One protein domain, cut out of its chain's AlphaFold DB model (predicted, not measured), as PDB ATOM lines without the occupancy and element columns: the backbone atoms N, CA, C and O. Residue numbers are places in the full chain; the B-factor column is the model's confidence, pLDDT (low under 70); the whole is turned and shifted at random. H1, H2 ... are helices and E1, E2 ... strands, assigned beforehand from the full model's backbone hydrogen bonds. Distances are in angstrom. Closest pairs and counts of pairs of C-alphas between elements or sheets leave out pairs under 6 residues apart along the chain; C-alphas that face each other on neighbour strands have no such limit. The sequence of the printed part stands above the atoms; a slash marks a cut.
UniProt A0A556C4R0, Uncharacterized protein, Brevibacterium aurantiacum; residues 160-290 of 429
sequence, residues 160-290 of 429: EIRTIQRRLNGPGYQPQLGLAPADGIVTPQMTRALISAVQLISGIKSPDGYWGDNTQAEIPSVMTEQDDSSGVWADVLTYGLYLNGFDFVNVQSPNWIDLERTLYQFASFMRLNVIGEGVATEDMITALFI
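Overview. This is residues 160 to 290 of the 429 residues of an uncharacterized protein of Brevibacterium aurantiacum (UniProt A0A556C4R0). A rounded cluster of helices is built round H4, which runs through its middle with H2 beside it, opposite ways, and H5 and H6 packed on it as well, at steeper angles. H1 packs on H2, while H3 and a small ribbon of two strands, E1 and E2, lie far from the middle, with E2 packed on H5. The printed part has 131 residues, with six named helices and two named strands in the order H1, H2, H3, E1, H4, H5, E2, H6; the sheet, E1 - E2, is antiparallel and the class is mostly helix. The whole is compact, with a radius of gyration of the C-alphas of 13.6 A and spans of 38 by 29 by 25 A.

Arrangement. Begin at H1, residues 160 to 169, which touches H2, residues 188 to 201, at a steep tilt of 55 degrees; their closest C-alphas, of Gln 165 and Met 190, are 6.9 A apart. H3, residues 213 to 218, is close to H2 but not clearly touching, with the C-alphas of Gln 199 and Thr 215 closest at 6.2 A. Next come E1, residues 222 to 224, and the hub H4, residues 230 to 243. H4 touches H2 at a shallow tilt of 17 degrees, opposite ways, closest at C-alphas 198 and 236, 6.7 A. H5, residues 256 to 269, touches H4 at a steep tilt of 44 degrees, closest at C-alphas 234 and 256, 5.6 A. E2, residues 279 to 281, is antiparallel to E1; look for N 223 and O 280, 2.8 A apart, within hydrogen-bond range. H6, residues 282 to 289, touches H4 with residues 237 to 241 of H4 alone, closest at C-alphas 240 and 288, 6.1 A. H5 and H6 only just touch, with 3 pairs of C-alphas within 8 A, the closest those of Ala 267 and Met 284 at 5.8 A. H1 and H5 are apart. Every O i to N i+4 pair is within hydrogen-bond range in H1, H2 and H5, against 1 of 2 in H3, 9 of 10 in H4 and 3 of 4 in H6.

Along the chain. Find C-alpha 160 at (138.082, 7.210, 156.017), where H1 begins its 14.3 A. H2 measures 20.2 A, H3 8.8 A and E1 7.0 A. From C-alpha 230 at (120.901, 12.070, 144.083) H4 runs 19.8 A. H5 measures 19.5 A, E2 6.4 A and H6 11.1 A, ending at C-alpha 289, (132.666, -0.536, 140.770).

Size, cuts and confidence. The C-alphas farthest apart are those of Leu 179 and Ile 275, 38.2 A. The printed part has no cut. Look for long links from H1 to H2, H2 to H3 and H4 to H5. The mean pLDDT of the printed part is 93.4, and residue 275 alone is under 70.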
ATOM      1  N   GLU A 160     139.149   6.945 156.977       98.38
ATOM      2  CA  GLU A 160     138.082   7.210 156.017       98.38
ATOM      3  C   GLU A 160     137.494   5.898 155.491       98.38
ATOM      4  O   GLU A 160     136.271   5.764 155.430       98.38
ATOM      5  N   ILE A 161     138.323   4.870 155.262       98.56
ATOM      6  CA  ILE A 161     137.834   3.504 155.000       98.56
ATOM      7  C   ILE A 161     136.964   3.010 156.156       98.56
ATOM      8  O   ILE A 161     135.871   2.487 155.923       98.56
ATOM      9  N   ARG A 162     137.381   3.239 157.408       98.44
ATOM     10  CA  ARG A 162     136.555   2.903 158.573       98.44
ATOM     11  C   ARG A 162     135.237   3.675 158.576       98.44
ATOM     12  O   ARG A 162     134.197   3.106 158.906       98.44
ATOM     13  N   THR A 163     135.246   4.956 158.217       98.44
ATOM     14  CA  THR A 163     134.008   5.735 158.085       98.44
ATOM     15  C   THR A 163     133.066   5.129 157.050       98.44
ATOM     16  O   THR A 163     131.875   4.994 157.336       98.44
ATOM     17  N   ILE A 164     133.577   4.710 155.890       98.50
ATOM     18  CA  ILE A 164     132.777   4.039 154.859       98.50
ATOM     19  C   ILE A 164     132.183   2.736 155.407       98.50
ATOM     20  O   ILE A 164     130.977   2.526 155.307       98.50
ATOM     21  N   GLN A 165     132.997   1.889 156.041       98.56
ATOM     22  CA  GLN A 165     132.542   0.632 156.646       98.56
ATOM     23  C   GLN A 165     131.410   0.857 157.664       98.56
ATOM     24  O   GLN A 165     130.361   0.220 157.583       98.56
ATOM     25  N   ARG A 166     131.567   1.832 158.570       98.19
ATOM     26  CA  ARG A 166     130.521   2.204 159.542       98.19
ATOM     27  C   ARG A 166     129.256   2.723 158.861       98.19
ATOM     28  O   ARG A 166     128.151   2.425 159.306       98.19
ATOM     29  N   ARG A 167     129.380   3.489 157.776       96.88
ATOM     30  CA  ARG A 167     128.228   3.981 157.002       96.88
ATOM     31  C   ARG A 167     127.468   2.841 156.320       96.88
ATOM     32  O   ARG A 167     126.242   2.863 156.342       96.88
ATOM     33  N   LEU A 168     128.169   1.830 155.806       97.19
ATOM     34  CA  LEU A 168     127.562   0.626 155.223       97.19
ATOM     35  C   LEU A 168     126.860  -0.255 156.270       97.19
ATOM     36  O   LEU A 168     125.808  -0.816 155.982       97.19
ATOM     37  N   ASN A 169     127.379  -0.323 157.499       97.38
ATOM     38  CA  ASN A 169     126.704  -0.996 158.618       97.38
ATOM     39  C   ASN A 169     125.455  -0.245 159.117       97.38
ATOM     40  O   ASN A 169     124.606  -0.839 159.784       97.38
ATOM     41  N   GLY A 170     125.332   1.045 158.793       95.06
ATOM     42  CA  GLY A 170     124.277   1.921 159.290       95.06
ATOM     43  C   GLY A 170     122.858   1.513 158.867       95.06
ATOM     44  O   GLY A 170     122.665   0.769 157.904       95.06
ATOM     45  N   PRO A 171     121.828   2.060 159.538       90.81
ATOM     46  CA  PRO A 171     120.435   1.623 159.397       90.81
ATOM     47  C   PRO A 171     119.858   1.765 157.980       90.81
ATOM     48  O   PRO A 171     118.884   1.093 157.658       90.81
ATOM     49  N   GLY A 172     120.447   2.608 157.123       90.12
ATOM     50  CA  GLY A 172     120.002   2.789 155.737       90.12
ATOM     51  C   GLY A 172     120.152   1.546 154.852       90.12
ATOM     52  O   GLY A 172     119.476   1.458 153.831       90.12
ATOM     53  N   TYR A 173     120.991   0.588 155.252       93.94
ATOM     54  CA  TYR A 173     121.270  -0.632 154.486       93.94
ATOM     55  C   TYR A 173     120.884  -1.922 155.226       93.94
ATOM     56  O   TYR A 173     121.147  -3.029 154.749       93.94
ATOM     57  N   GLN A 174     120.265  -1.785 156.402       94.12
ATOM     58  CA  GLN A 174     119.851  -2.913 157.226       94.12
ATOM     59  C   GLN A 174     118.380  -3.271 156.985       94.12
ATOM     60  O   GLN A 174     117.555  -2.383 156.759       94.12
ATOM     61  N   PRO A 175     118.018  -4.565 157.071       92.69
ATOM     62  CA  PRO A 175     118.852  -5.703 157.491       92.69
ATOM     63  C   PRO A 175     119.697  -6.358 156.378       92.69
ATOM     64  O   PRO A 175     120.324  -7.383 156.620       92.69
ATOM     65  N   GLN A 176     119.681  -5.844 155.146       93.81
ATOM     66  CA  GLN A 176     120.171  -6.587 153.980       93.81
ATOM     67  C   GLN A 176     121.695  -6.757 153.921       93.81
ATOM     68  O   GLN A 176     122.151  -7.773 153.399       93.81
ATOM     69  N   LEU A 177     122.482  -5.800 154.426       93.62
ATOM     70  CA  LEU A 177     123.950  -5.913 154.431       93.62
ATOM     71  C   LEU A 177     124.496  -6.717 155.616       93.62
ATOM     72  O   LEU A 177     125.590  -7.275 155.514       93.62
ATOM     73  N   GLY A 178     123.752  -6.793 156.720       93.56
ATOM     74  CA  GLY A 178     124.237  -7.390 157.958       93.56
ATOM     75  C   GLY A 178     125.366  -6.578 158.600       93.56
ATOM     76  O   GLY A 178     125.548  -5.394 158.302       93.56
ATOM     77  N   LEU A 179     126.107  -7.214 159.505       95.19
ATOM     78  CA  LEU A 179     127.215  -6.597 160.233       95.19
ATOM     79  C   LEU A 179     128.549  -6.973 159.577       95.19
ATOM     80  O   LEU A 179     128.897  -8.151 159.478       95.19
ATOM     81  N   ALA A 180     129.323  -5.968 159.173       95.31
ATOM     82  CA  ALA A 180     130.659  -6.118 158.602       95.31
ATOM     83  C   ALA A 180     131.742  -5.467 159.494       95.31
ATOM     84  O   ALA A 180     131.414  -4.623 160.339       95.31
ATOM     85  N   PRO A 181     133.032  -5.832 159.326       97.19
ATOM     86  CA  PRO A 181     134.142  -5.163 160.003       97.19
ATOM     87  C   PRO A 181     134.132  -3.641 159.806       97.19
ATOM     88  O   PRO A 181     133.748  -3.147 158.747       97.19
ATOM     89  N   ALA A 182     134.620  -2.917 160.813       98.06
ATOM     90  CA  ALA A 182     134.860  -1.472 160.795       98.06
ATOM     91  C   ALA A 182     136.313  -1.172 161.217       98.06
ATOM     92  O   ALA A 182     136.579  -0.380 162.129       98.06
ATOM     93  N   ASP A 183     137.245  -1.874 160.577       98.31
ATOM     94  CA  ASP A 183     138.668  -1.936 160.903       98.31
ATOM     95  C   ASP A 183     139.553  -0.944 160.132       98.31
ATOM     96  O   ASP A 183     140.698  -0.711 160.518       98.31
ATOM     97  N   GLY A 184     139.027  -0.305 159.089       98.38
ATOM     98  CA  GLY A 184     139.774   0.583 158.202       98.38
ATOM     99  C   GLY A 184     140.559  -0.134 157.102       98.38
ATOM    100  O   GLY A 184     141.437   0.481 156.501       98.38
ATOM    101  N   ILE A 185     140.281  -1.413 156.827       97.94
ATOM    102  CA  ILE A 185     140.957  -2.197 155.788       97.94
ATOM    103  C   ILE A 185     140.007  -2.502 154.625       97.94
ATOM    104  O   ILE A 185     138.901  -3.015 154.802       97.94
ATOM    105  N   VAL A 186     140.465  -2.243 153.398       95.88
ATOM    106  CA  VAL A 186     139.739  -2.665 152.194       95.88
ATOM    107  C   VAL A 186     139.881  -4.175 152.030       95.88
ATOM    108  O   VAL A 186     140.975  -4.701 151.831       95.88
ATOM    109  N   THR A 187     138.754  -4.877 152.095       93.62
ATOM    110  CA  THR A 187     138.668  -6.330 151.916       93.62
ATOM    111  C   THR A 187     137.640  -6.676 150.839       93.62
ATOM    112  O   THR A 187     136.750  -5.869 150.557       93.62
ATOM    113  N   PRO A 188     137.671  -7.900 150.278       92.12
ATOM    114  CA  PRO A 188     136.613  -8.364 149.380       92.12
ATOM    115  C   PRO A 188     135.208  -8.322 150.004       92.12
ATOM    116  O   PRO A 188     134.219  -8.181 149.290       92.12
ATOM    117  N   GLN A 189     135.103  -8.450 151.332       92.75
ATOM    118  CA  GLN A 189     133.832  -8.315 152.047       92.75
ATOM    119  C   GLN A 189     133.323  -6.872 151.990       92.75
ATOM    120  O   GLN A 189     132.153  -6.659 151.681       92.75
ATOM    121  N   MET A 190     134.197  -5.889 152.226       95.19
ATOM    122  CA  MET A 190     133.847  -4.471 152.119       95.19
ATOM    123  C   MET A 190     133.424  -4.102 150.693       95.19
ATOM    124  O   MET A 190     132.400  -3.447 150.511       95.19
ATOM    125  N   THR A 191     134.173  -4.539 149.673       94.81
ATOM    126  CA  THR A 191     133.838  -4.218 148.276       94.81
ATOM    127  C   THR A 191     132.509  -4.846 147.859       94.81
ATOM    128  O   THR A 191     131.702  -4.188 147.209       94.81
ATOM    129  N   ARG A 192     132.224  -6.084 148.293       95.62
ATOM    130  CA  ARG A 192     130.907  -6.717 148.098       95.62
ATOM    131  C   ARG A 192     129.793  -5.959 148.812       95.62
ATOM    132  O   ARG A 192     128.751  -5.750 148.209       95.62
ATOM    133  N   ALA A 193     130.008  -5.519 150.052       96.62
ATOM    134  CA  ALA A 193     129.020  -4.734 150.794       96.62
ATOM    135  C   ALA A 193     128.706  -3.401 150.094       96.62
ATOM    136  O   ALA A 193     127.545  -3.003 150.025       96.62
ATOM    137  N   LEU A 194     129.712  -2.742 149.514       97.75
ATOM    138  CA  LEU A 194     129.507  -1.522 148.741       97.75
ATOM    139  C   LEU A 194     128.700  -1.779 147.453       97.75
ATOM    140  O   LEU A 194     127.776  -1.023 147.161       97.75
ATOM    141  N   ILE A 195     128.972  -2.870 146.726       97.88
ATOM    142  CA  ILE A 195     128.140  -3.278 145.576       97.88
ATOM    143  C   ILE A 195     126.711  -3.608 146.033       97.88
ATOM    144  O   ILE A 195     125.751  -3.178 145.398       97.88
ATOM    145  N   SER A 196     126.542  -4.302 147.162       97.94
ATOM    146  CA  SER A 196     125.222  -4.569 147.746       97.94
ATOM    147  C   SER A 196     124.460  -3.285 148.081       97.94
ATOM    148  O   SER A 196     123.252  -3.216 147.862       97.94
ATOM    149  N   ALA A 197     125.144  -2.246 148.569       97.69
ATOM    150  CA  ALA A 197     124.539  -0.938 148.803       97.69
ATOM    151  C   ALA A 197     124.050  -0.297 147.493       97.69
ATOM    152  O   ALA A 197     122.915   0.174 147.446       97.69
ATOM    153  N   VAL A 198     124.848  -0.352 146.417       97.62
ATOM    154  CA  VAL A 198     124.433   0.098 145.072       97.62
ATOM    155  C   VAL A 198     123.186  -0.656 144.601       97.62
ATOM    156  O   VAL A 198     122.213  -0.040 144.165       97.62
ATOM    157  N   GLN A 199     123.173  -1.983 144.737       97.69
ATOM    158  CA  GLN A 199     122.026  -2.819 144.377       97.69
ATOM    159  C   GLN A 199     120.759  -2.405 145.146       97.69
ATOM    160  O   GLN A 199     119.699  -2.241 144.541       97.69
ATOM    161  N   LEU A 200     120.866  -2.169 146.458       96.62
ATOM    162  CA  LEU A 200     119.737  -1.737 147.288       96.62
ATOM    163  C   LEU A 200     119.170  -0.387 146.865       96.62
ATOM    164  O   LEU A 200     117.956  -0.274 146.691       96.62
ATOM    165  N   ILE A 201     120.023   0.627 146.685       95.56
ATOM    166  CA  ILE A 201     119.552   1.967 146.299       95.56
ATOM    167  C   ILE A 201     118.994   1.991 144.871       95.56
ATOM    168  O   ILE A 201     118.161   2.838 144.559       95.56
ATOM    169  N   SER A 202     119.398   1.030 144.034       94.06
ATOM    170  CA  SER A 202     118.848   0.813 142.690       94.06
ATOM    171  C   SER A 202     117.530   0.020 142.708       94.06
ATOM    172  O   SER A 202     116.908  -0.168 141.671       94.06
ATOM    173  N   GLY A 203     117.061  -0.441 143.875       92.94
ATOM    174  CA  GLY A 203     115.772  -1.124 144.038       92.94
ATOM    175  C   GLY A 203     115.828  -2.658 144.051       92.94
ATOM    176  O   GLY A 203     114.779  -3.309 144.151       92.94
ATOM    177  N   ILE A 204     117.020  -3.262 144.012       95.19
ATOM    178  CA  ILE A 204     117.195  -4.717 144.105       95.19
ATOM    179  C   ILE A 204     116.968  -5.156 145.555       95.19
ATOM    180  O   ILE A 204     117.726  -4.829 146.462       95.19
ATOM    181  N   LYS A 205     115.911  -5.942 145.781       90.69
ATOM    182  CA  LYS A 205     115.456  -6.330 147.132       90.69
ATOM    183  C   LYS A 205     116.373  -7.313 147.861       90.69
ATOM    184  O   LYS A 205     116.331  -7.379 149.088       90.69
ATOM    185  N   SER A 206     117.123  -8.117 147.116       91.94
ATOM    186  CA  SER A 206     117.992  -9.172 147.642       91.94
ATOM    187  C   SER A 206     119.392  -8.980 147.067       91.94
ATOM    188  O   SER A 206     119.740  -9.669 146.109       91.94
ATOM    189  N   PRO A 207     120.147  -7.993 147.578       95.81
ATOM    190  CA  PRO A 207     121.495  -7.731 147.102       95.81
ATOM    191  C   PRO A 207     122.406  -8.926 147.407       95.81
ATOM    192  O   PRO A 207     122.315  -9.536 148.474       95.81
ATOM    193  N   ASP A 208     123.284  -9.258 146.472       94.31
ATOM    194  CA  ASP A 208     124.245 -10.360 146.576       94.31
ATOM    195  C   ASP A 208     125.708  -9.886 146.500       94.31
ATOM    196  O   ASP A 208     126.631 -10.678 146.718       94.31
ATOM    197  N   GLY A 209     125.924  -8.594 146.228       95.94
ATOM    198  CA  GLY A 209     127.245  -7.984 146.113       95.94
ATOM    199  C   GLY A 209     127.994  -8.365 144.835       95.94
ATOM    200  O   GLY A 209     129.201  -8.127 144.753       95.94
ATOM    201  N   TYR A 210     127.313  -8.963 143.851       95.75
ATOM    202  CA  TYR A 210     127.866  -9.283 142.537       95.75
ATOM    203  C   TYR A 210     127.307  -8.354 141.466       95.75
ATOM    204  O   TYR A 210     126.102  -8.175 141.323       95.75
ATOM    205  N   TRP A 211     128.194  -7.800 140.647       95.19
ATOM    206  CA  TRP A 211     127.783  -6.976 139.519       95.19
ATOM    207  C   TRP A 211     127.487  -7.855 138.299       95.19
ATOM    208  O   TRP A 211     128.403  -8.338 137.637       95.19
ATOM    209  N   GLY A 212     126.206  -8.089 138.017       93.62
ATOM    210  CA  GLY A 212     125.748  -8.812 136.824       93.62
ATOM    211  C   GLY A 212     124.727  -8.013 136.016       93.62
ATOM    212  O   GLY A 212     124.417  -6.875 136.361       93.62
ATOM    213  N   ASP A 213     124.150  -8.635 134.983       92.75
ATOM    214  CA  ASP A 213     123.186  -7.997 134.068       92.75
ATOM    215  C   ASP A 213     122.013  -7.324 134.798       92.75
ATOM    216  O   ASP A 213     121.588  -6.236 134.422       92.75
ATOM    217  N   ASN A 214     121.518  -7.939 135.879       93.75
ATOM    218  CA  ASN A 214     120.449  -7.360 136.693       93.75
ATOM    219  C   ASN A 214     120.895  -6.088 137.419       93.75
ATOM    220  O   ASN A 214     120.113  -5.159 137.533       93.75
ATOM    221  N   THR A 215     122.127  -6.041 137.930       96.19
ATOM    222  CA  THR A 215     122.659  -4.820 138.550       96.19
ATOM    223  C   THR A 215     122.857  -3.748 137.494       96.19
ATOM    224  O   THR A 215     122.400  -2.631 137.697       96.19
ATOM    225  N   GLN A 216     123.450  -4.109 136.353       95.12
ATOM    226  CA  GLN A 216     123.683  -3.194 135.240       95.12
ATOM    227  C   GLN A 216     122.387  -2.531 134.755       95.12
ATOM    228  O   GLN A 216     122.346  -1.319 134.600       95.12
ATOM    229  N   ALA A 217     121.316  -3.310 134.570       94.38
ATOM    230  CA  ALA A 217     120.037  -2.818 134.060       94.38
ATOM    231  C   ALA A 217     119.329  -1.806 134.984       94.38
ATOM    232  O   ALA A 217     118.463  -1.071 134.513       94.38
ATOM    233  N   GLU A 218     119.676  -1.779 136.273       95.56
ATOM    234  CA  GLU A 218     119.083  -0.875 137.265       95.56
ATOM    235  C   GLU A 218     119.940   0.384 137.502       95.56
ATOM    236  O   GLU A 218     119.521   1.290 138.227       95.56
ATOM    237  N   ILE A 219     121.130   0.476 136.893       94.62
ATOM    238  CA  ILE A 219     121.963   1.675 136.993       94.62
ATOM    239  C   ILE A 219     121.312   2.819 136.198       94.62
ATOM    240  O   ILE A 219     120.957   2.641 135.030       94.62
ATOM    241  N   PRO A 220     121.170   4.022 136.785       92.44
ATOM    242  CA  PRO A 220     120.646   5.173 136.063       92.44
ATOM    243  C   PRO A 220     121.514   5.528 134.855       92.44
ATOM    244  O   PRO A 220     122.734   5.641 134.963       92.44
ATOM    245  N   SER A 221     120.875   5.782 133.711       91.62
ATOM    246  CA  SER A 221     121.575   6.180 132.485       91.62
ATOM    247  C   SER A 221     122.310   7.514 132.647       91.62
ATOM    248  O   SER A 221     123.468   7.645 132.244       91.62
ATOM    249  N   VAL A 222     121.642   8.494 133.259       92.06
ATOM    250  CA  VAL A 222     122.180   9.806 133.632       92.06
ATOM    251  C   VAL A 222     121.529  10.243 134.938       92.06
ATOM    252  O   VAL A 222     120.331  10.041 135.135       92.06
ATOM    253  N   MET A 223     122.317  10.869 135.802       93.69
ATOM    254  CA  MET A 223     121.893  11.367 137.101       93.69
ATOM    255  C   MET A 223     122.491  12.750 137.362       93.69
ATOM    256  O   MET A 223     123.620  13.037 136.956       93.69
ATOM    257  N   THR A 224     121.733  13.604 138.036       94.00
ATOM    258  CA  THR A 224     122.030  15.012 138.320       94.00
ATOM    259  C   THR A 224     121.676  15.348 139.769       94.00
ATOM    260  O   THR A 224     120.959  14.605 140.437       94.00
ATOM    261  N   GLU A 225     122.105  16.515 140.255       94.00
ATOM    262  CA  GLU A 225     121.765  16.986 141.608       94.00
ATOM    263  C   GLU A 225     120.246  17.062 141.852       94.00
ATOM    264  O   GLU A 225     119.778  16.912 142.979       94.00
ATOM    265  N   GLN A 226     119.471  17.298 140.787       92.44
ATOM    266  CA  GLN A 226     118.030  17.557 140.838       92.44
ATOM    267  C   GLN A 226     117.192  16.283 140.990       92.44
ATOM    268  O   GLN A 226     115.993  16.386 141.245       92.44
ATOM    269  N   ASP A 227     117.798  15.107 140.822       90.00
ATOM    270  CA  ASP A 227     117.107  13.833 140.981       90.00
ATOM    271  C   ASP A 227     116.841  13.538 142.461       90.00
ATOM    272  O   ASP A 227     117.714  13.710 143.309       90.00
ATOM    273  N   ASP A 228     115.648  13.032 142.785       86.38
ATOM    274  CA  ASP A 228     115.253  12.735 144.173       86.38
ATOM    275  C   ASP A 228     116.187  11.709 144.855       86.38
ATOM    276  O   ASP A 228     116.329  11.699 146.079       86.38
ATOM    277  N   SER A 229     116.832  10.838 144.070       87.00
ATOM    278  CA  SER A 229     117.783   9.826 144.546       87.00
ATOM    279  C   SER A 229     119.233  10.320 144.623       87.00
ATOM    280  O   SER A 229     120.092   9.577 145.103       87.00
ATOM    281  N   SER A 230     119.528  11.555 144.198       86.56
ATOM    282  CA  SER A 230     120.901  12.070 144.083       86.56
ATOM    283  C   SER A 230     121.672  11.987 145.402       86.56
ATOM    284  O   SER A 230     122.847  11.635 145.406       86.56
ATOM    285  N   GLY A 231     121.001  12.207 146.538       88.19
ATOM    286  CA  GLY A 231     121.611  12.121 147.866       88.19
ATOM    287  C   GLY A 231     122.099  10.718 148.245       88.19
ATOM    288  O   GLY A 231     123.215  10.577 148.737       88.19
ATOM    289  N   VAL A 232     121.309   9.667 147.993       89.75
ATOM    290  CA  VAL A 232     121.725   8.283 148.321       89.75
ATOM    291  C   VAL A 232     122.793   7.765 147.360       89.75
ATOM    292  O   VAL A 232     123.672   7.003 147.763       89.75
ATOM    293  N   TRP A 233     122.771   8.223 146.107       94.94
ATOM    294  CA  TRP A 233     123.840   7.950 145.150       94.94
ATOM    295  C   TRP A 233     125.121   8.724 145.473       94.94
ATOM    296  O   TRP A 233     126.211   8.171 145.321       94.94
ATOM    297  N   ALA A 234     125.007   9.956 145.984       95.56
ATOM    298  CA  ALA A 234     126.150  10.762 146.406       95.56
ATOM    299  C   ALA A 234     127.031  10.020 147.412       95.56
ATOM    300  O   ALA A 234     128.254  10.016 147.275       95.56
ATOM    301  N   ASP A 235     126.400   9.340 148.367       95.06
ATOM    302  CA  ASP A 235     127.065   8.510 149.362       95.06
ATOM    303  C   ASP A 235     127.878   7.376 148.716       95.06
ATOM    304  O   ASP A 235     129.105   7.349 148.834       95.06
ATOM    305  N   VAL A 236     127.224   6.448 148.008       97.19
ATOM    306  CA  VAL A 236     127.902   5.234 147.514       97.19
ATOM    307  C   VAL A 236     128.946   5.527 146.436       97.19
ATOM    308  O   VAL A 236     129.982   4.861 146.400       97.19
ATOM    309  N   LEU A 237     128.726   6.539 145.589       97.94
ATOM    310  CA  LEU A 237     129.693   6.933 144.563       97.94
ATOM    311  C   LEU A 237     130.906   7.634 145.180       97.94
ATOM    312  O   LEU A 237     132.032   7.387 144.760       97.94
ATOM    313  N   THR A 238     130.707   8.438 146.227       98.31
ATOM    314  CA  THR A 238     131.814   9.021 147.001       98.31
ATOM    315  C   THR A 238     132.681   7.928 147.623       98.31
ATOM    316  O   THR A 238     133.908   7.993 147.551       98.31
ATOM    317  N   TYR A 239     132.063   6.885 148.185       97.94
ATOM    318  CA  TYR A 239     132.808   5.750 148.731       97.94
ATOM    319  C   TYR A 239     133.583   5.011 147.630       97.94
ATOM    320  O   TYR A 239     134.762   4.716 147.807       97.94
ATOM    321  N   GLY A 240     132.952   4.767 146.474       97.88
ATOM    322  CA  GLY A 240     133.603   4.151 145.316       97.88
ATOM    323  C   GLY A 240     134.813   4.946 144.814       97.88
ATOM    324  O   GLY A 240     135.860   4.358 144.549       97.88
ATOM    325  N   LEU A 241     134.714   6.277 144.742       98.38
ATOM    326  CA  LEU A 241     135.823   7.152 144.338       98.38
ATOM    327  C   LEU A 241     136.999   7.062 145.304       98.38
ATOM    328  O   LEU A 241     138.133   6.861 144.867       98.38
ATOM    329  N   TYR A 242     136.720   7.118 146.607       98.38
ATOM    330  CA  TYR A 242     137.753   6.993 147.630       98.38
ATOM    331  C   TYR A 242     138.502   5.653 147.513       98.38
ATOM    332  O   TYR A 242     139.730   5.622 147.527       98.38
ATOM    333  N   LEU A 243     137.776   4.546 147.306       96.88
ATOM    334  CA  LEU A 243     138.369   3.212 147.122       96.88
ATOM    335  C   LEU A 243     139.236   3.102 145.856       96.88
ATOM    336  O   LEU A 243     140.173   2.308 145.833       96.88
ATOM    337  N   ASN A 244     138.947   3.901 144.828       96.12
ATOM    338  CA  ASN A 244     139.733   3.979 143.595       96.12
ATOM    339  C   ASN A 244     140.895   4.992 143.679       96.12
ATOM    340  O   ASN A 244     141.542   5.267 142.671       96.12
ATOM    341  N   GLY A 245     141.178   5.550 144.862       96.06
ATOM    342  CA  GLY A 245     142.275   6.499 145.077       96.06
ATOM    343  C   GLY A 245     141.956   7.942 144.677       96.06
ATOM    344  O   GLY A 245     142.851   8.782 144.665       96.06
ATOM    345  N   PHE A 246     140.694   8.247 144.374       97.00
ATOM    346  CA  PHE A 246     140.216   9.610 144.148       97.00
ATOM    347  C   PHE A 246     139.741  10.196 145.483       97.00
ATOM    348  O   PHE A 246     138.548  10.348 145.740       97.00
ATOM    349  N   ASP A 247     140.706  10.490 146.355       93.94
ATOM    350  CA  ASP A 247     140.521  10.839 147.771       93.94
ATOM    351  C   ASP A 247     140.177  12.319 148.037       93.94
ATOM    352  O   ASP A 247     139.991  12.723 149.184       93.94
ATOM    353  N   PHE A 248     139.993  13.127 146.988       90.25
ATOM    354  CA  PHE A 248     139.546  14.527 147.074       90.25
ATOM    355  C   PHE A 248     138.050  14.691 147.418       90.25
ATOM    356  O   PHE A 248     137.491  15.781 147.270       90.25
ATOM    357  N   VAL A 249     137.405  13.623 147.887       95.00
ATOM    358  CA  VAL A 249     135.999  13.569 148.301       95.00
ATOM    359  C   VAL A 249     135.860  13.554 149.822       95.00
ATOM    360  O   VAL A 249     136.691  13.009 150.544       95.00
ATOM    361  N   ASN A 250     134.765  14.115 150.337       95.19
ATOM    362  CA  ASN A 250     134.467  14.087 151.766       95.19
ATOM    363  C   ASN A 250     133.578  12.885 152.119       95.19
ATOM    364  O   ASN A 250     132.354  12.979 152.055       95.19
ATOM    365  N   VAL A 251     134.171  11.772 152.559       96.19
ATOM    366  CA  VAL A 251     133.390  10.579 152.940       96.19
ATOM    367  C   VAL A 251     132.626  10.750 154.265       96.19
ATOM    368  O   VAL A 251     131.668  10.024 154.528       96.19
ATOM    369  N   GLN A 252     133.001  11.722 155.107       94.56
ATOM    370  CA  GLN A 252     132.287  12.033 156.355       94.56
ATOM    371  C   GLN A 252     130.980  12.782 156.100       94.56
ATOM    372  O   GLN A 252     130.065  12.700 156.917       94.56
ATOM    373  N   SER A 253     130.888  13.515 154.993       94.31
ATOM    374  CA  SER A 253     129.689  14.230 154.565       94.31
ATOM    375  C   SER A 253     129.660  14.319 153.035       94.31
ATOM    376  O   SER A 253     129.935  15.398 152.491       94.31
ATOM    377  N   PRO A 254     129.335  13.207 152.347       95.12
ATOM    378  CA  PRO A 254     129.213  13.199 150.896       95.12
ATOM    379  C   PRO A 254     128.236  14.276 150.425       95.12
ATOM    380  O   PRO A 254     127.225  14.561 151.071       95.12
ATOM    381  N   ASN A 255     128.561  14.916 149.310       92.62
ATOM    382  CA  ASN A 255     127.710  15.914 148.683       92.62
ATOM    383  C   ASN A 255     127.882  15.854 147.166       92.62
ATOM    384  O   ASN A 255     128.925  15.427 146.670       92.62
ATOM    385  N   TRP A 256     126.854  16.294 146.443       94.00
ATOM    386  CA  TRP A 256     126.820  16.167 144.991       94.00
ATOM    387  C   TRP A 256     127.944  16.943 144.295       94.00
ATOM    388  O   TRP A 256     128.544  16.421 143.368       94.00
ATOM    389  N   ILE A 257     128.268  18.150 144.770       91.19
ATOM    390  CA  ILE A 257     129.256  19.045 144.143       91.19
ATOM    391  C   ILE A 257     130.667  18.438 144.176       91.19
ATOM    392  O   ILE A 257     131.385  18.457 143.177       91.19
ATOM    393  N   ASP A 258     131.088  17.892 145.319       93.06
ATOM    394  CA  ASP A 258     132.391  17.225 145.413       93.06
ATOM    395  C   ASP A 258     132.408  15.900 144.643       93.06
ATOM    396  O   ASP A 258     133.419  15.581 144.005       93.06
ATOM    397  N   LEU A 259     131.289  15.163 144.667       95.31
ATOM    398  CA  LEU A 259     131.121  13.936 143.897       95.31
ATOM    399  C   LEU A 259     131.289  14.201 142.399       95.31
ATOM    400  O   LEU A 259     132.147  13.588 141.782       95.31
ATOM    401  N   GLU A 260     130.476  15.075 141.807       93.69
ATOM    402  CA  GLU A 260     130.387  15.230 140.349       93.69
ATOM    403  C   GLU A 260     131.708  15.726 139.747       93.69
ATOM    404  O   GLU A 260     132.192  15.160 138.764       93.69
ATOM    405  N   ARG A 261     132.389  16.653 140.430       92.94
ATOM    406  CA  ARG A 261     133.739  17.098 140.063       92.94
ATOM    407  C   ARG A 261     134.763  15.962 140.103       92.94
ATOM    408  O   ARG A 261     135.596  15.848 139.204       92.94
ATOM    409  N   THR A 262     134.747  15.145 141.154       95.81
ATOM    410  CA  THR A 262     135.742  14.074 141.323       95.81
ATOM    411  C   THR A 262     135.437  12.879 140.421       95.81
ATOM    412  O   THR A 262     136.348  12.274 139.859       95.81
ATOM    413  N   LEU A 263     134.157  12.589 140.195       95.56
ATOM    414  CA  LEU A 263     133.696  11.595 139.236       95.56
ATOM    415  C   LEU A 263     134.076  11.986 137.808       95.56
ATOM    416  O   LEU A 263     134.514  11.129 137.048       95.56
ATOM    417  N   TYR A 264     133.989  13.272 137.459       92.88
ATOM    418  CA  TYR A 264     134.472  13.776 136.175       92.88
ATOM    419  C   TYR A 264     135.985  13.558 136.006       92.88
ATOM    420  O   TYR A 264     136.429  13.092 134.957       92.88
ATOM    421  N   GLN A 265     136.784  13.808 137.051       91.94
ATOM    422  CA  GLN A 265     138.225  13.514 137.036       91.94
ATOM    423  C   GLN A 265     138.507  12.017 136.877       91.94
ATOM    424  O   GLN A 265     139.360  11.641 136.075       91.94
ATOM    425  N   PHE A 266     137.773  11.163 137.595       94.00
ATOM    426  CA  PHE A 266     137.845   9.710 137.442       94.00
ATOM    427  C   PHE A 266     137.491   9.277 136.016       94.00
ATOM    428  O   PHE A 266     138.238   8.529 135.390       94.00
ATOM    429  N   ALA A 267     136.394   9.790 135.463       90.12
ATOM    430  CA  ALA A 267     135.940   9.464 134.118       90.12
ATOM    431  C   ALA A 267     136.941   9.917 133.044       90.12
ATOM    432  O   ALA A 267     137.205   9.172 132.101       90.12
ATOM    433  N   SER A 268     137.542  11.098 133.220       85.31
ATOM    434  CA  SER A 268     138.617  11.606 132.364       85.31
ATOM    435  C   SER A 268     139.867  10.723 132.446       85.31
ATOM    436  O   SER A 268     140.396  10.315 131.411       85.31
ATOM    437  N   PHE A 269     140.288  10.332 133.657       85.69
ATOM    438  CA  PHE A 269     141.394   9.393 133.870       85.69
ATOM    439  C   PHE A 269     141.139   8.039 133.189       85.69
ATOM    440  O   PHE A 269     142.019   7.503 132.520       85.69
ATOM    441  N   MET A 270     139.912   7.528 133.296       84.12
ATOM    442  CA  MET A 270     139.471   6.276 132.675       84.12
ATOM    443  C   MET A 270     139.164   6.403 131.172       84.12
ATOM    444  O   MET A 270     138.784   5.411 130.547       84.12
ATOM    445  N   ARG A 271     139.317   7.601 130.580       80.12
ATOM    446  CA  ARG A 271     139.006   7.906 129.169       80.12
ATOM    447  C   ARG A 271     137.583   7.481 128.769       80.12
ATOM    448  O   ARG A 271     137.362   6.879 127.717       80.12
ATOM    449  N   LEU A 272     136.611   7.755 129.638       82.00
ATOM    450  CA  LEU A 272     135.189   7.524 129.370       82.00
ATOM    451  C   LEU A 272     134.594   8.670 128.541       82.00
ATOM    452  O   LEU A 272     135.073   9.802 128.602       82.00
ATOM    453  N   ASN A 273     133.514   8.392 127.802       75.56
ATOM    454  CA  ASN A 273     132.748   9.432 127.116       75.56
ATOM    455  C   ASN A 273     132.026  10.305 128.147       75.56
ATOM    456  O   ASN A 273     131.048   9.870 128.759       75.56
ATOM    457  N   VAL A 274     132.511  11.523 128.366       73.12
ATOM    458  CA  VAL A 274     131.911  12.456 129.322       73.12
ATOM    459  C   VAL A 274     131.005  13.446 128.591       73.12
ATOM    460  O   VAL A 274     131.423  14.127 127.662       73.12
ATOM    461  N   ILE A 275     129.751  13.567 129.032       68.50
ATOM    462  CA  ILE A 275     128.797  14.566 128.509       68.50
ATOM    463  C   ILE A 275     128.987  15.967 129.125       68.50
ATOM    464  O   ILE A 275     128.309  16.911 128.721       68.50
ATOM    465  N   GLY A 276     129.921  16.112 130.071       70.94
ATOM    466  CA  GLY A 276     130.255  17.354 130.775       70.94
ATOM    467  C   GLY A 276     130.304  17.175 132.296       70.94
ATOM    468  O   GLY A 276     130.018  16.093 132.806       70.94
ATOM    469  N   GLU A 277     130.671  18.240 133.012       81.62
ATOM    470  CA  GLU A 277     130.504  18.335 134.471       81.62
ATOM    471  C   GLU A 277     129.003  18.380 134.842       81.62
ATOM    472  O   GLU A 277     128.146  18.709 134.017       81.62
ATOM    473  N   GLY A 278     128.670  18.060 136.089       87.19
ATOM    474  CA  GLY A 278     127.325  18.153 136.668       87.19
ATOM    475  C   GLY A 278     126.524  16.852 136.667       87.19
ATOM    476  O   GLY A 278     125.414  16.825 137.208       87.19
ATOM    477  N   VAL A 279     127.052  15.785 136.059       91.12
ATOM    478  CA  VAL A 279     126.311  14.543 135.809       91.12
ATOM    479  C   VAL A 279     127.105  13.292 136.182       91.12
ATOM    480  O   VAL A 279     128.321  13.239 136.016       91.12
ATOM    481  N   ALA A 280     126.394  12.258 136.625       93.62
ATOM    482  CA  ALA A 280     126.898  10.894 136.743       93.62
ATOM    483  C   ALA A 280     126.193  10.016 135.702       93.62
ATOM    484  O   ALA A 280     124.965   9.957 135.682       93.62
ATOM    485  N   THR A 281     126.944   9.356 134.818       92.69
ATOM    486  CA  THR A 281     126.376   8.465 133.789       92.69
ATOM    487  C   THR A 281     126.554   7.001 134.153       92.69
ATOM    488  O   THR A 281     127.434   6.658 134.944       92.69
ATOM    489  N   GLU A 282     125.762   6.128 133.530       92.62
ATOM    490  CA  GLU A 282     125.892   4.675 133.680       92.62
ATOM    491  C   GLU A 282     127.336   4.201 133.464       92.62
ATOM    492  O   GLU A 282     127.842   3.414 134.261       92.62
ATOM    493  N   ASP A 283     128.037   4.716 132.450       91.06
ATOM    494  CA  ASP A 283     129.427   4.339 132.169       91.06
ATOM    495  C   ASP A 283     130.383   4.748 133.297       91.06
ATOM    496  O   ASP A 283     131.241   3.954 133.689       91.06
ATOM    497  N   MET A 284     130.217   5.956 133.853       93.44
ATOM    498  CA  MET A 284     131.030   6.438 134.977       93.44
ATOM    499  C   MET A 284     130.781   5.612 136.236       93.44
ATOM    500  O   MET A 284     131.727   5.182 136.892       93.44
ATOM    501  N   ILE A 285     129.505   5.374 136.553       95.31
ATOM    502  CA  ILE A 285     129.086   4.593 137.717       95.31
ATOM    503  C   ILE A 285     129.610   3.164 137.588       95.31
ATOM    504  O   ILE A 285     130.224   2.642 138.512       95.31
ATOM    505  N   THR A 286     129.422   2.539 136.430       95.19
ATOM    506  CA  THR A 286     129.820   1.148 136.203       95.19
ATOM    507  C   THR A 286     131.337   0.983 136.303       95.19
ATOM    508  O   THR A 286     131.811   0.109 137.028       95.19
ATOM    509  N   ALA A 287     132.116   1.845 135.640       93.25
ATOM    510  CA  ALA A 287     133.580   1.797 135.684       93.25
ATOM    511  C   ALA A 287     134.153   1.982 137.099       93.25
ATOM    512  O   ALA A 287     135.250   1.505 137.378       93.25
ATOM    513  N   LEU A 288     133.414   2.647 137.992       95.38
ATOM    514  CA  LEU A 288     133.825   2.863 139.375       95.38
ATOM    515  C   LEU A 288     133.810   1.580 140.220       95.38
ATOM    516  O   LEU A 288     134.634   1.428 141.121       95.38
ATOM    517  N   PHE A 289     132.875   0.664 139.950       95.69
ATOM    518  CA  PHE A 289     132.666  -0.536 140.770       95.69
ATOM    519  C   PHE A 289     133.214  -1.817 140.146       95.69
ATOM    520  O   PHE A 289     133.516  -2.764 140.874       95.69
ATOM    521  N   ILE A 290     133.353  -1.863 138.820       92.44
ATOM    522  CA  ILE A 290     133.873  -3.028 138.107       92.44
ATOM    523  C   ILE A 290     134.926  -2.635 137.079       92.44
ATOM    524  O   ILE A 290     134.725  -1.757 136.245       92.44
TER     525      ILE A 290